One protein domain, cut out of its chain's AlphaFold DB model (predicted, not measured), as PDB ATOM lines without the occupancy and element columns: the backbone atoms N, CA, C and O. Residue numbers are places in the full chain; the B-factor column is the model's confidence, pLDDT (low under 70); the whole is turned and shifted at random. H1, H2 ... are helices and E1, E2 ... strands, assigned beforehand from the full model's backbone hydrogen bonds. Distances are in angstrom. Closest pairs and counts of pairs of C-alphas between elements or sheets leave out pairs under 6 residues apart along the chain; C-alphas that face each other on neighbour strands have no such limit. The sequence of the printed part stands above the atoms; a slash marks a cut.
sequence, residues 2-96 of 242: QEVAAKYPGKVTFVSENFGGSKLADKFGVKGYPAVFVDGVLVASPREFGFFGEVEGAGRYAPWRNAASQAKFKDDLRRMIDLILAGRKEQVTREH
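This is residues 2 to 96 of the 242 residues of the protein "Redoxin domain protein" of Solibacter usitatus (strain Ellin6076) (UniProt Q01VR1). A tiny two-stranded hairpin, E1 and E2, makes the middle, with the long helix H4 on one side, the short helix H2 on the opposite side, and H5 folded back from H4 to lie beside E2. Residues 14 to 15 pair with E1, and the unnamed residues 50 to 66 loop out from H3 to H4. The printed part has 95 residues, in the order H1 H2 E1 E2 H3 H4 H5; the sheet, E1 - E2, is antiparallel, and the class is mostly helix, though under half of the residues are in named elements. It is compact, with a radius of gyration of the C-alphas of 13.1 A and spans of 36 by 30 by 23 A.

Find C-alpha 2 at (-4.578, 35.799, -44.292), where H1 begins, residues 2 to 5. Then come H2, residues 23 to 28, E1, residues 36 to 38, E2, residues 41 to 44, and H3, residues 46 to 49. H4, residues 67 to 85, runs 27.2 A from (-9.878, 31.594, -30.173); H5, residues 89 to 95, runs 10.3 A to (-13.360, 53.621, -34.601).

Look first at hairpin E1 and E2: N 36 and O 44 are 2.9 A apart, within hydrogen-bond range. The closest C-alphas of E2 and H5, Leu 42 and Thr 93, are 6.0 A apart; those of E2 and H4, Val 43 and Met 80, 7.0 A; those of E2 and H2, Phe 28 and Leu 42, 7.4 A. H4 touches H5 with residues 80 to 84 alone, closest C-alphas Met 80 and Val 92, 6.3 A; this helical hairpin has a shallow tilt of 34 degrees, only just short of steep, opposite ways. H1 only just touches H4, with 3 pairs of C-alphas within 8 A, closest Val 4 and Lys 74, 6.6 A. H2 and H4 are apart. In H2, H4 and H5 every O i to N i+4 pair is within hydrogen-bond range; H1 and H3 are too short for such a pair.

The C-alphas farthest apart, Gly 10 and Val 55, are 37.8 A apart. The printed part has no cut; the links H1 to H2 and H3 to H4 are long. Mean pLDDT of the printed part is 77.1, with residue 2 and residues 15 to 21, 32 to 33 and 50 to 58 under 70.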
ATOM      1  N   GLN A   2      -4.675  36.471 -42.978       64.06
ATOM      2  CA  GLN A   2      -4.578  35.799 -44.292       64.06
ATOM      3  C   GLN A   2      -5.891  35.124 -44.741       64.06
ATOM      4  O   GLN A   2      -6.319  35.313 -45.873       64.06
ATOM      5  N   GLU A   3      -6.590  34.436 -43.831       71.56
ATOM      6  CA  GLU A   3      -7.916  33.838 -44.090       71.56
ATOM      7  C   GLU A   3      -8.972  34.871 -44.536       71.56
ATOM      8  O   GLU A   3      -9.804  34.593 -45.394       71.56
ATOM      9  N   VAL A   4      -8.955  36.074 -43.953       76.94
ATOM     10  CA  VAL A   4      -9.879  37.155 -44.330       76.94
ATOM     11  C   VAL A   4      -9.437  37.776 -45.649       76.94
ATOM     12  O   VAL A   4     -10.267  37.949 -46.531       76.94
ATOM     13  N   ALA A   5      -8.138  38.031 -45.819       71.44
ATOM     14  CA  ALA A   5      -7.574  38.587 -47.044       71.44
ATOM     15  C   ALA A   5      -7.881  37.730 -48.282       71.44
ATOM     16  O   ALA A   5      -8.236  38.268 -49.328       71.44
ATOM     17  N   ALA A   6      -7.850  36.402 -48.142       76.56
ATOM     18  CA  ALA A   6      -8.203  35.461 -49.204       76.56
ATOM     19  C   ALA A   6      -9.646  35.625 -49.726       76.56
ATOM     20  O   ALA A   6      -9.929  35.247 -50.859       76.56
ATOM     21  N   LYS A   7     -10.559  36.215 -48.939       82.81
ATOM     22  CA  LYS A   7     -11.943  36.505 -49.363       82.81
ATOM     23  C   LYS A   7     -12.069  37.784 -50.202       82.81
ATOM     24  O   LYS A   7     -13.121  38.013 -50.797       82.81
ATOM     25  N   TYR A   8     -11.012  38.596 -50.289       80.12
ATOM     26  CA  TYR A   8     -10.991  39.874 -51.009       80.12
ATOM     27  C   TYR A   8      -9.808  39.976 -51.997       80.12
ATOM     28  O   TYR A   8      -9.062  40.961 -51.966       80.12
ATOM     29  N   PRO A   9      -9.608  38.990 -52.895       72.50
ATOM     30  CA  PRO A   9      -8.443  38.963 -53.776       72.50
ATOM     31  C   PRO A   9      -8.438  40.173 -54.718       72.50
ATOM     32  O   PRO A   9      -9.412  40.416 -55.429       72.50
ATOM     33  N   GLY A  10      -7.352  40.952 -54.693       72.31
ATOM     34  CA  GLY A  10      -7.168  42.134 -55.547       72.31
ATOM     35  C   GLY A  10      -8.117  43.306 -55.266       72.31
ATOM     36  O   GLY A  10      -8.083  44.286 -56.002       72.31
ATOM     37  N   LYS A  11      -8.963  43.219 -54.230       72.25
ATOM     38  CA  LYS A  11      -9.938  44.270 -53.884       72.25
ATOM     39  C   LYS A  11      -9.414  45.259 -52.857       72.25
ATOM     40  O   LYS A  11      -9.860  46.397 -52.851       72.25
ATOM     41  N   VAL A  12      -8.513  44.812 -51.989       73.12
ATOM     42  CA  VAL A  12      -7.919  45.633 -50.936       73.12
ATOM     43  C   VAL A  12      -6.443  45.309 -50.780       73.12
ATOM     44  O   VAL A  12      -6.009  44.169 -50.967       73.12
ATOM     45  N   THR A  13      -5.674  46.316 -50.393       72.00
ATOM     46  CA  THR A  13      -4.263  46.183 -50.053       72.00
ATOM     47  C   THR A  13      -4.141  46.006 -48.547       72.00
ATOM     48  O   THR A  13      -4.433  46.927 -47.782       72.00
ATOM     49  N   PHE A  14      -3.695  44.824 -48.121       70.19
ATOM     50  CA  PHE A  14      -3.267  44.599 -46.744       70.19
ATOM     51  C   PHE A  14      -1.814  45.014 -46.617       70.19
ATOM     52  O   PHE A  14      -0.952  44.472 -47.310       70.19
ATOM     53  N   VAL A  15      -1.545  45.955 -45.719       63.75
ATOM     54  CA  VAL A  15      -0.181  46.394 -45.451       63.75
ATOM     55  C   VAL A  15       0.181  46.035 -44.017       63.75
ATOM     56  O   VAL A  15      -0.399  46.554 -43.067       63.75
ATOM     57  N   SER A  16       1.156  45.136 -43.891       55.38
ATOM     58  CA  SER A  16       1.979  44.953 -42.697       55.38
ATOM     59  C   SER A  16       3.374  45.436 -43.085       55.38
ATOM     60  O   SER A  16       4.237  44.638 -43.438       55.38
ATOM     61  N   GLU A  17       3.541  46.757 -43.184       52.25
ATOM     62  CA  GLU A  17       4.827  47.374 -43.530       52.25
ATOM     63  C   GLU A  17       5.890  46.968 -42.503       52.25
ATOM     64  O   GLU A  17       5.578  46.807 -41.323       52.25
ATOM     65  N   ASN A  18       7.131  46.780 -42.969       46.59
ATOM     66  CA  ASN A  18       8.231  46.323 -42.130       46.59
ATOM     67  C   ASN A  18       8.333  47.178 -40.866       46.59
ATOM     68  O   ASN A  18       8.465  48.403 -40.894       46.59
ATOM     69  N   PHE A  19       8.202  46.456 -39.767       55.41
ATOM     70  CA  PHE A  19       8.263  46.897 -38.400       55.41
ATOM     71  C   PHE A  19       9.485  47.809 -38.177       55.41
ATOM     72  O   PHE A  19      10.599  47.441 -38.521       55.41
ATOM     73  N   GLY A  20       9.261  49.024 -37.663       49.69
ATOM     74  CA  GLY A  20      10.299  50.059 -37.529       49.69
ATOM     75  C   GLY A  20      10.587  50.810 -38.839       49.69
ATOM     76  O   GLY A  20      11.623  50.609 -39.455       49.69
ATOM     77  N   GLY A  21       9.673  51.689 -39.267       55.78
ATOM     78  CA  GLY A  21       9.830  52.507 -40.485       55.78
ATOM     79  C   GLY A  21       8.576  52.624 -41.362       55.78
ATOM     80  O   GLY A  21       8.624  53.240 -42.427       55.78
ATOM     81  N   SER A  22       7.450  52.035 -40.943       70.38
ATOM     82  CA  SER A  22       6.173  52.150 -41.655       70.38
ATOM     83  C   SER A  22       5.701  53.607 -41.736       70.38
ATOM     84  O   SER A  22       5.345  54.219 -40.727       70.38
ATOM     85  N   LYS A  23       5.616  54.141 -42.964       75.31
ATOM     86  CA  LYS A  23       5.054  55.477 -43.227       75.31
ATOM     87  C   LYS A  23       3.583  55.541 -42.834       75.31
ATOM     88  O   LYS A  23       3.105  56.600 -42.435       75.31
ATOM     89  N   LEU A  24       2.863  54.422 -42.955       78.38
ATOM     90  CA  LEU A  24       1.489  54.318 -42.477       78.38
ATOM     91  C   LEU A  24       1.433  54.380 -40.950       78.38
ATOM     92  O   LEU A  24       0.703  55.211 -40.421       78.38
ATOM     93  N   ALA A  25       2.234  53.589 -40.235       77.94
ATOM     94  CA  ALA A  25       2.282  53.659 -38.775       77.94
ATOM     95  C   ALA A  25       2.641  55.071 -38.290       77.94
ATOM     96  O   ALA A  25       1.937  55.608 -37.439       77.94
ATOM     97  N   ASP A  26       3.631  55.726 -38.905       78.81
ATOM     98  CA  ASP A  26       3.995  57.108 -38.577       78.81
ATOM     99  C   ASP A  26       2.885  58.115 -38.891       78.81
ATOM    100  O   ASP A  26       2.613  58.988 -38.068       78.81
ATOM    101  N   LYS A  27       2.194  57.976 -40.033       82.31
ATOM    102  CA  LYS A  27       1.048  58.828 -40.397       82.31
ATOM    103  C   LYS A  27      -0.055  58.772 -39.344       82.31
ATOM    104  O   LYS A  27      -0.693  59.788 -39.080       82.31
ATOM    105  N   PHE A  28      -0.313  57.588 -38.796       80.94
ATOM    106  CA  PHE A  28      -1.330  57.423 -37.768       80.94
ATOM    107  C   PHE A  28      -0.772  57.685 -36.364       80.94
ATOM    108  O   PHE A  28      -1.549  58.004 -35.485       80.94
ATOM    109  N   GLY A  29       0.543  57.662 -36.142       79.88
ATOM    110  CA  GLY A  29       1.144  57.794 -34.811       79.88
ATOM    111  C   GLY A  29       1.199  56.473 -34.039       79.88
ATOM    112  O   GLY A  29       1.359  56.478 -32.826       79.88
ATOM    113  N   VAL A  30       1.076  55.338 -34.728       78.56
ATOM    114  CA  VAL A  30       1.183  54.007 -34.125       78.56
ATOM    115  C   VAL A  30       2.658  53.676 -33.907       78.56
ATOM    116  O   VAL A  30       3.452  53.709 -34.847       78.56
ATOM    117  N   LYS A  31       3.035  53.387 -32.659       70.31
ATOM    118  CA  LYS A  31       4.433  53.130 -32.266       70.31
ATOM    119  C   LYS A  31       4.719  51.681 -31.868       70.31
ATOM    120  O   LYS A  31       5.884  51.320 -31.765       70.31
ATOM    121  N   GLY A  32       3.685  50.857 -31.706       67.50
ATOM    122  CA  GLY A  32       3.801  49.423 -31.436       67.50
ATOM    123  C   GLY A  32       3.237  48.560 -32.563       67.50
ATOM    124  O   GLY A  32       2.668  49.062 -33.534       67.50
ATOM    125  N   TYR A  33       3.349  47.245 -32.404       68.19
ATOM    126  CA  TYR A  33       2.749  46.255 -33.299       68.19
ATOM    127  C   TYR A  33       1.985  45.195 -32.490       68.19
ATOM    128  O   TYR A  33       2.322  44.978 -31.326       68.19
ATOM    129  N   PRO A  34       0.960  44.547 -33.079       71.12
ATOM    130  CA  PRO A  34       0.528  44.634 -34.474       71.12
ATOM    131  C   PRO A  34      -0.320  45.880 -34.778       71.12
ATOM    132  O   PRO A  34      -1.245  46.219 -34.048       71.12
ATOM    133  N   ALA A  35      -0.028  46.517 -35.912       78.38
ATOM    134  CA  ALA A  35      -0.847  47.557 -36.526       78.38
ATOM    135  C   ALA A  35      -1.375  47.019 -37.859       78.38
ATOM    136  O   ALA A  35      -0.595  46.554 -38.691       78.38
ATOM    137  N   VAL A  36      -2.691  47.042 -38.060       82.06
ATOM    138  CA  VAL A  36      -3.319  46.464 -39.253       82.06
ATOM    139  C   VAL A  36      -3.865  47.584 -40.119       82.06
ATOM    140  O   VAL A  36      -4.666  48.396 -39.653       82.06
ATOM    141  N   PHE A  37      -3.459  47.603 -41.390       85.25
ATOM    142  CA  PHE A  37      -3.934  48.570 -42.375       85.25
ATOM    143  C   PHE A  37      -4.631  47.887 -43.551       85.25
ATOM    144  O   PHE A  37      -4.161  46.867 -44.064       85.25
ATOM    145  N   VAL A  38      -5.725  48.498 -44.011       84.75
ATOM    146  CA  VAL A  38      -6.465  48.110 -45.222       84.75
ATOM    147  C   VAL A  38      -6.642  49.358 -46.087       84.75
ATOM    148  O   VAL A  38      -7.210  50.347 -45.631       84.75
ATOM    149  N   ASP A  39      -6.111  49.350 -47.313       86.12
ATOM    150  CA  ASP A  39      -6.126  50.500 -48.244       86.12
ATOM    151  C   ASP A  39      -5.688  51.832 -47.603       86.12
ATOM    152  O   ASP A  39      -6.286  52.895 -47.828       86.12
ATOM    153  N   GLY A  40      -4.639  51.755 -46.775       84.19
ATOM    154  CA  GLY A  40      -4.043  52.893 -46.072       84.19
ATOM    155  C   GLY A  40      -4.855  53.423 -44.886       84.19
ATOM    156  O   GLY A  40      -4.544  54.505 -44.386       84.19
ATOM    157  N   VAL A  41      -5.886  52.695 -44.447       86.81
ATOM    158  CA  VAL A  41      -6.712  53.004 -43.271       86.81
ATOM    159  C   VAL A  41      -6.300  52.101 -42.113       86.81
ATOM    160  O   VAL A  41      -6.188  50.892 -42.305       86.81
ATOM    161  N   LEU A  42      -6.088  52.674 -40.925       87.94
ATOM    162  CA  LEU A  42      -5.850  51.911 -39.698       87.94
ATOM    163  C   LEU A  42      -7.139  51.179 -39.295       87.94
ATOM    164  O   LEU A  42      -8.165  51.821 -39.080       87.94
ATOM    165  N   VAL A  43      -7.084  49.848 -39.222       88.38
ATOM    166  CA  VAL A  43      -8.227  48.992 -38.847       88.38
ATOM    167  C   VAL A  43      -8.032  48.275 -37.515       88.38
ATOM    168  O   VAL A  43      -8.987  47.724 -36.989       88.38
ATOM    169  N   ALA A  44      -6.808  48.237 -36.986       84.88
ATOM    170  CA  ALA A  44      -6.542  47.823 -35.612       84.88
ATOM    171  C   ALA A  44      -5.166  48.313 -35.152       84.88
ATOM    172  O   ALA A  44      -4.209  48.317 -35.932       84.88
ATOM    173  N   SER A  45      -5.082  48.685 -33.880       82.19
ATOM    174  CA  SER A  45      -3.886  49.163 -33.180       82.19
ATOM    175  C   SER A  45      -3.448  48.188 -32.072       82.19
ATOM    176  O   SER A  45      -4.287  47.437 -31.568       82.19
ATOM    177  N   PRO A  46      -2.167  48.194 -31.659       76.00
ATOM    178  CA  PRO A  46      -1.622  47.307 -30.623       76.00
ATOM    179  C   PRO A  46      -2.455  47.210 -29.338       76.00
ATOM    180  O   PRO A  46      -2.736  46.102 -28.875       76.00
ATOM    181  N   ARG A  47      -2.917  48.347 -28.799       77.12
ATOM    182  CA  ARG A  47      -3.756  48.405 -27.585       77.12
ATOM    183  C   ARG A  47      -5.046  47.602 -27.684       77.12
ATOM    184  O   ARG A  47      -5.555  47.061 -26.709       77.12
ATOM    185  N   GLU A  48      -5.606  47.484 -28.885       80.38
ATOM    186  CA  GLU A  48      -6.874  46.783 -29.066       80.38
ATOM    187  C   GLU A  48      -6.729  45.292 -28.838       80.38
ATOM    188  O   GLU A  48      -7.722  44.620 -28.602       80.38
ATOM    189  N   PHE A  49      -5.511  44.778 -28.860       76.75
ATOM    190  CA  PHE A  49      -5.226  43.386 -28.589       76.75
ATOM    191  C   PHE A  49      -4.701  43.145 -27.162       76.75
ATOM    192  O   PHE A  49      -4.566  41.985 -26.770       76.75
ATOM    193  N   GLY A  50      -4.463  44.211 -26.383       63.31
ATOM    194  CA  GLY A  50      -4.020  44.140 -24.987       63.31
ATOM    195  C   GLY A  50      -2.543  43.819 -24.795       63.31
ATOM    196  O   GLY A  50      -2.195  43.082 -23.875       63.31
ATOM    197  N   PHE A  51      -1.680  44.318 -25.681       62.50
ATOM    198  CA  PHE A  51      -0.248  44.017 -25.660       62.50
ATOM    199  C   PHE A  51       0.594  45.085 -24.945       62.50
ATOM    200  O   PHE A  51       0.217  46.252 -24.880       62.50
ATOM    201  N   PHE A  52       1.772  44.672 -24.461       50.84
ATOM    202  CA  PHE A  52       2.872  45.527 -23.984       50.84
ATOM    203  C   PHE A  52       2.479  46.652 -23.002       50.84
ATOM    204  O   PHE A  52       2.492  47.844 -23.321       50.84
ATOM    205  N   GLY A  53       2.202  46.245 -21.759       48.81
ATOM    206  CA  GLY A  53       2.139  47.128 -20.592       48.81
ATOM    207  C   GLY A  53       0.832  47.908 -20.410       48.81
ATOM    208  O   GLY A  53       0.736  48.748 -19.508       48.81
ATOM    209  N   GLU A  54      -0.185  47.588 -21.212       51.62
ATOM    210  CA  GLU A  54      -1.586  47.806 -20.852       51.62
ATOM    211  C   GLU A  54      -2.065  46.740 -19.849       51.62
ATOM    212  O   GLU A  54      -1.407  45.721 -19.635       51.62
ATOM    213  N   VAL A  55      -3.183  47.003 -19.164       52.53
ATOM    214  CA  VAL A  55      -3.739  46.087 -18.155       52.53
ATOM    215  C   VAL A  55      -4.014  44.727 -18.801       52.53
ATOM    216  O   VAL A  55      -4.644  44.663 -19.855       52.53
ATOM    217  N   GLU A  56      -3.560  43.642 -18.170       49.75
ATOM    218  CA  GLU A  56      -3.819  42.276 -18.631       49.75
ATOM    219  C   GLU A  56      -5.327  42.073 -18.883       49.75
ATOM    220  O   GLU A  56      -6.155  42.313 -18.003       49.75
ATOM    221  N   GLY A  57      -5.694  41.684 -20.109       59.19
ATOM    222  CA  GLY A  57      -7.093  41.511 -20.519       59.19
ATOM    223  C   GLY A  57      -7.828  42.787 -20.959       59.19
ATOM    224  O   GLY A  57      -9.024  42.719 -21.239       59.19
ATOM    225  N   ALA A  58      -7.155  43.935 -21.050       68.12
ATOM    226  CA  ALA A  58      -7.720  45.157 -21.622       68.12
ATOM    227  C   ALA A  58      -7.507  45.217 -23.140       68.12
ATOM    228  O   ALA A  58      -6.510  44.729 -23.647       68.12
ATOM    229  N   GLY A  59      -8.448  45.816 -23.870       78.12
ATOM    230  CA  GLY A  59      -8.425  45.879 -25.334       78.12
ATOM    231  C   GLY A  59      -9.577  45.098 -25.962       78.12
ATOM    232  O   GLY A  59     -10.075  44.118 -25.415       78.12
ATOM    233  N   ARG A  60     -10.044  45.547 -27.130       84.88
ATOM    234  CA  ARG A  60     -11.223  44.997 -27.828       84.88
ATOM    235  C   ARG A  60     -11.114  43.499 -28.164       84.88
ATOM    236  O   ARG A  60     -12.134  42.821 -28.284       84.88
ATOM    237  N   TYR A  61      -9.894  43.018 -28.356       84.56
ATOM    238  CA  TYR A  61      -9.521  41.673 -28.779       84.56
ATOM    239  C   TYR A  61      -8.656  40.956 -27.737       84.56
ATOM    240  O   TYR A  61      -8.122  39.885 -28.026       84.56
ATOM    241  N   ALA A  62      -8.510  41.518 -26.537       80.81
ATOM    242  CA  ALA A  62      -7.807  40.862 -25.450       80.81
ATOM    243  C   ALA A  62      -8.703  39.810 -24.757       80.81
ATOM    244  O   ALA A  62      -9.913  40.015 -24.639       80.81
ATOM    245  N   PRO A  63      -8.141  38.680 -24.284       78.75
ATOM    246  CA  PRO A  63      -6.788  38.210 -24.570       78.75
ATOM    247  C   PRO A  63      -6.702  37.659 -26.003       78.75
ATOM    248  O   PRO A  63      -7.506  36.813 -26.401       78.75
ATOM    249  N   TRP A  64      -5.703  38.093 -26.773       75.75
ATOM    250  CA  TRP A  64      -5.561  37.715 -28.188       75.75
ATOM    251  C   TRP A  64      -5.379  36.207 -28.414       75.75
ATOM    252  O   TRP A  64      -5.813  35.655 -29.426       75.75
ATOM    253  N   ARG A  65      -4.769  35.506 -27.452       72.31
ATOM    254  CA  ARG A  65      -4.550  34.051 -27.520       72.31
ATOM    255  C   ARG A  65      -5.847  33.237 -27.424       72.31
ATOM    256  O   ARG A  65      -5.832  32.034 -27.670       72.31
ATOM    257  N   ASN A  66      -6.977  33.865 -27.095       79.44
ATOM    258  CA  ASN A  66      -8.275  33.207 -27.072       79.44
ATOM    259  C   ASN A  66      -8.870  33.080 -28.489       79.44
ATOM    260  O   ASN A  66      -8.989  34.056 -29.230       79.44
ATOM    261  N   ALA A  67      -9.310  31.872 -28.853       81.81
ATOM    262  CA  ALA A  67      -9.878  31.594 -30.173       81.81
ATOM    263  C   ALA A  67     -11.139  32.425 -30.487       81.81
ATOM    264  O   ALA A  67     -11.340  32.818 -31.637       81.81
ATOM    265  N   ALA A  68     -11.971  32.732 -29.486       84.25
ATOM    266  CA  ALA A  68     -13.140  33.592 -29.660       84.25
ATOM    267  C   ALA A  68     -12.734  35.051 -29.915       84.25
ATOM    268  O   ALA A  68     -13.321  35.698 -30.779       84.25
ATOM    269  N   SER A  69     -11.682  35.547 -29.254       85.88
ATOM    270  CA  SER A  69     -11.110  36.872 -29.531       85.88
ATOM    271  C   SER A  69     -10.587  36.978 -30.968       85.88
ATOM    272  O   SER A  69     -10.875  37.947 -31.673       85.88
ATOM    273  N   GLN A  70      -9.894  35.943 -31.453       85.06
ATOM    274  CA  GLN A  70      -9.419  35.876 -32.841       85.06
ATOM    275  C   GLN A  70     -10.572  35.793 -33.848       85.06
ATOM    276  O   GLN A  70     -10.506  36.398 -34.921       85.06
ATOM    277  N   ALA A  71     -11.638  35.055 -33.521       85.12
ATOM    278  CA  ALA A  71     -12.851  34.992 -34.336       85.12
ATOM    279  C   ALA A  71     -13.540  36.361 -34.415       85.12
ATOM    280  O   ALA A  71     -13.808  36.840 -35.517       85.12
ATOM    281  N   LYS A  72     -13.705  37.038 -33.271       88.50
ATOM    282  CA  LYS A  72     -14.258  38.393 -33.194       88.50
ATOM    283  C   LYS A  72     -13.473  39.370 -34.073       88.50
ATOM    284  O   LYS A  72     -14.067  40.109 -34.853       88.50
ATOM    285  N   PHE A  73     -12.143  39.355 -33.988       88.75
ATOM    286  CA  PHE A  73     -11.299  40.196 -34.837       88.75
ATOM    287  C   PHE A  73     -11.507  39.911 -36.328       88.75
ATOM    288  O   PHE A  73     -11.585  40.840 -37.130       88.75
ATOM    289  N   LYS A  74     -11.637  38.639 -36.724       86.56
ATOM    290  CA  LYS A  74     -11.905  38.274 -38.123       86.56
ATOM    291  C   LYS A  74     -13.242  38.820 -38.626       86.56
ATOM    292  O   LYS A  74     -13.309  39.238 -39.781       86.56
ATOM    293  N   ASP A  75     -14.279  38.811 -37.795       88.38
ATOM    294  CA  ASP A  75     -15.601  39.333 -38.159       88.38
ATOM    295  C   ASP A  75     -15.605  40.858 -38.261       88.38
ATOM    296  O   ASP A  75     -16.065  41.406 -39.266       88.38
ATOM    297  N   ASP A  76     -14.994  41.541 -37.290       89.81
ATOM    298  CA  ASP A  76     -14.815  42.992 -37.347       89.81
ATOM    299  C   ASP A  76     -14.005  43.394 -38.590       89.81
ATOM    300  O   ASP A  76     -14.386  44.324 -39.301       89.81
ATOM    301  N   LEU A  77     -12.927  42.665 -38.905       86.38
ATOM    302  CA  LEU A  77     -12.081  42.935 -40.069       86.38
ATOM    303  C   LEU A  77     -12.859  42.847 -41.387       86.38
ATOM    304  O   LEU A  77     -12.681  43.704 -42.248       86.38
ATOM    305  N   ARG A  78     -13.753  41.861 -41.538       89.31
ATOM    306  CA  ARG A  78     -14.638  41.749 -42.715       89.31
ATOM    307  C   ARG A  78     -15.560  42.962 -42.827       89.31
ATOM    308  O   ARG A  78     -15.585  43.607 -43.871       89.31
ATOM    309  N   ARG A  79     -16.232  43.333 -41.728       91.12
ATOM    310  CA  ARG A  79     -17.100  44.523 -41.686       91.12
ATOM    311  C   ARG A  79     -16.337  45.785 -42.093       91.12
ATOM    312  O   ARG A  79     -16.845  46.587 -42.869       91.12
ATOM    313  N   MET A  80     -15.122  45.969 -41.579       90.38
ATOM    314  CA  MET A  80     -14.295  47.140 -41.885       90.38
ATOM    315  C   MET A  80     -13.869  47.188 -43.352       90.38
ATOM    316  O   MET A  80     -13.935  48.253 -43.963       90.38
ATOM    317  N   ILE A  81     -13.496  46.047 -43.937       87.12
ATOM    318  CA  ILE A  81     -13.203  45.952 -45.372       87.12
ATOM    319  C   ILE A  81     -14.432  46.355 -46.194       87.12
ATOM    320  O   ILE A  81     -14.312  47.175 -47.102       87.12
ATOM    321  N   ASP A  82     -15.620  45.862 -45.844       89.12
ATOM    322  CA  ASP A  82     -16.858  46.204 -46.554       89.12
ATOM    323  C   ASP A  82     -17.192  47.706 -46.443       89.12
ATOM    324  O   ASP A  82     -17.664  48.322 -47.401       89.12
ATOM    325  N   LEU A  83     -16.909  48.338 -45.296       89.69
ATOM    326  CA  LEU A  83     -17.033  49.792 -45.129       89.69
ATOM    327  C   LEU A  83     -16.044  50.559 -46.017       89.69
ATOM    328  O   LEU A  83     -16.443  51.527 -46.667       89.69
ATOM    329  N   ILE A  84     -14.781  50.128 -46.064       89.31
ATOM    330  CA  ILE A  84     -13.724  50.742 -46.881       89.31
ATOM    331  C   ILE A  84     -14.072  50.652 -48.370       89.31
ATOM    332  O   ILE A  84     -14.011  51.665 -49.067       89.31
ATOM    333  N   LEU A  85     -14.505  49.477 -48.835       88.75
ATOM    334  CA  LEU A  85     -14.939  49.252 -50.217       88.75
ATOM    335  C   LEU A  85     -16.185  50.071 -50.580       88.75
ATOM    336  O   LEU A  85     -16.329  50.501 -51.719       88.75
ATOM    337  N   ALA A  86     -17.057  50.343 -49.606       93.06
ATOM    338  CA  ALA A  86     -18.204  51.237 -49.762       93.06
ATOM    339  C   ALA A  86     -17.843  52.738 -49.667       93.06
ATOM    340  O   ALA A  86     -18.742  53.572 -49.577       93.06
ATOM    341  N   GLY A  87     -16.554  53.097 -49.635       91.56
ATOM    342  CA  GLY A  87     -16.091  54.487 -49.575       91.56
ATOM    343  C   GLY A  87     -16.215  55.150 -48.199       91.56
ATOM    344  O   GLY A  87     -16.105  56.365 -48.105       91.56
ATOM    345  N   ARG A  88     -16.433  54.384 -47.119       92.69
ATOM    346  CA  ARG A  88     -16.664  54.897 -45.750       92.69
ATOM    347  C   ARG A  88     -15.407  54.835 -44.873       92.69
ATOM    348  O   ARG A  88     -15.456  54.396 -43.722       92.69
ATOM    349  N   LYS A  89     -14.262  55.270 -45.405       90.00
ATOM    350  CA  LYS A  89     -12.946  55.169 -44.737       90.00
ATOM    351  C   LYS A  89     -12.869  55.977 -43.432       90.00
ATOM    352  O   LYS A  89     -12.220  55.560 -42.472       90.00
ATOM    353  N   GLU A  90     -13.576  57.101 -43.357       87.38
ATOM    354  CA  GLU A  90     -13.611  57.986 -42.188       87.38
ATOM    355  C   GLU A  90     -14.352  57.358 -41.003       87.38
ATOM    356  O   GLU A  90     -14.118  57.746 -39.859       87.38
ATOM    357  N   GLN A  91     -15.273  56.419 -41.250       88.12
ATOM    358  CA  GLN A  91     -15.952  55.683 -40.177       88.12
ATOM    359  C   GLN A  91     -14.980  54.710 -39.516       88.12
ATOM    360  O   GLN A  91     -14.814  54.745 -38.301       88.12
ATOM    361  N   VAL A  92     -14.260  53.934 -40.328       86.81
ATOM    362  CA  VAL A  92     -13.256  52.980 -39.839       86.81
ATOM    363  C   VAL A  92     -12.142  53.692 -39.072       86.81
ATOM    364  O   VAL A  92     -11.807  53.286 -37.966       86.81
ATOM    365  N   THR A  93     -11.636  54.812 -39.599       84.19
ATOM    366  CA  THR A  93     -10.572  55.591 -38.938       84.19
ATOM    367  C   THR A  93     -10.996  56.113 -37.559       84.19
ATOM    368  O   THR A  93     -10.213  56.080 -36.616       84.19
ATOM    369  N   ARG A  94     -12.242  56.585 -37.410       82.12
ATOM    370  CA  ARG A  94     -12.753  57.094 -36.123       82.12
ATOM    371  C   ARG A  94     -12.929  56.002 -35.071       82.12
ATOM    372  O   ARG A  94     -12.803  56.288 -33.886       82.12
ATOM    373  N   GLU A  95     -13.225  54.776 -35.496       82.94
ATOM    374  CA  GLU A  95     -13.360  53.621 -34.601       82.94
ATOM    375  C   GLU A  95     -12.010  53.121 -34.053       82.94
ATOM    376  O   GLU A  95     -12.000  52.405 -33.048       82.94
ATOM    377  N   HIS A  96     -10.895  53.502 -34.690       80.38
ATOM    378  CA  HIS A  96      -9.542  53.029 -34.381       80.38
ATOM    379  C   HIS A  96      -8.585  54.220 -34.289       80.38
ATOM    380  O   HIS A  96      -7.751  54.425 -35.176       80.38
TER     381      HIS A  96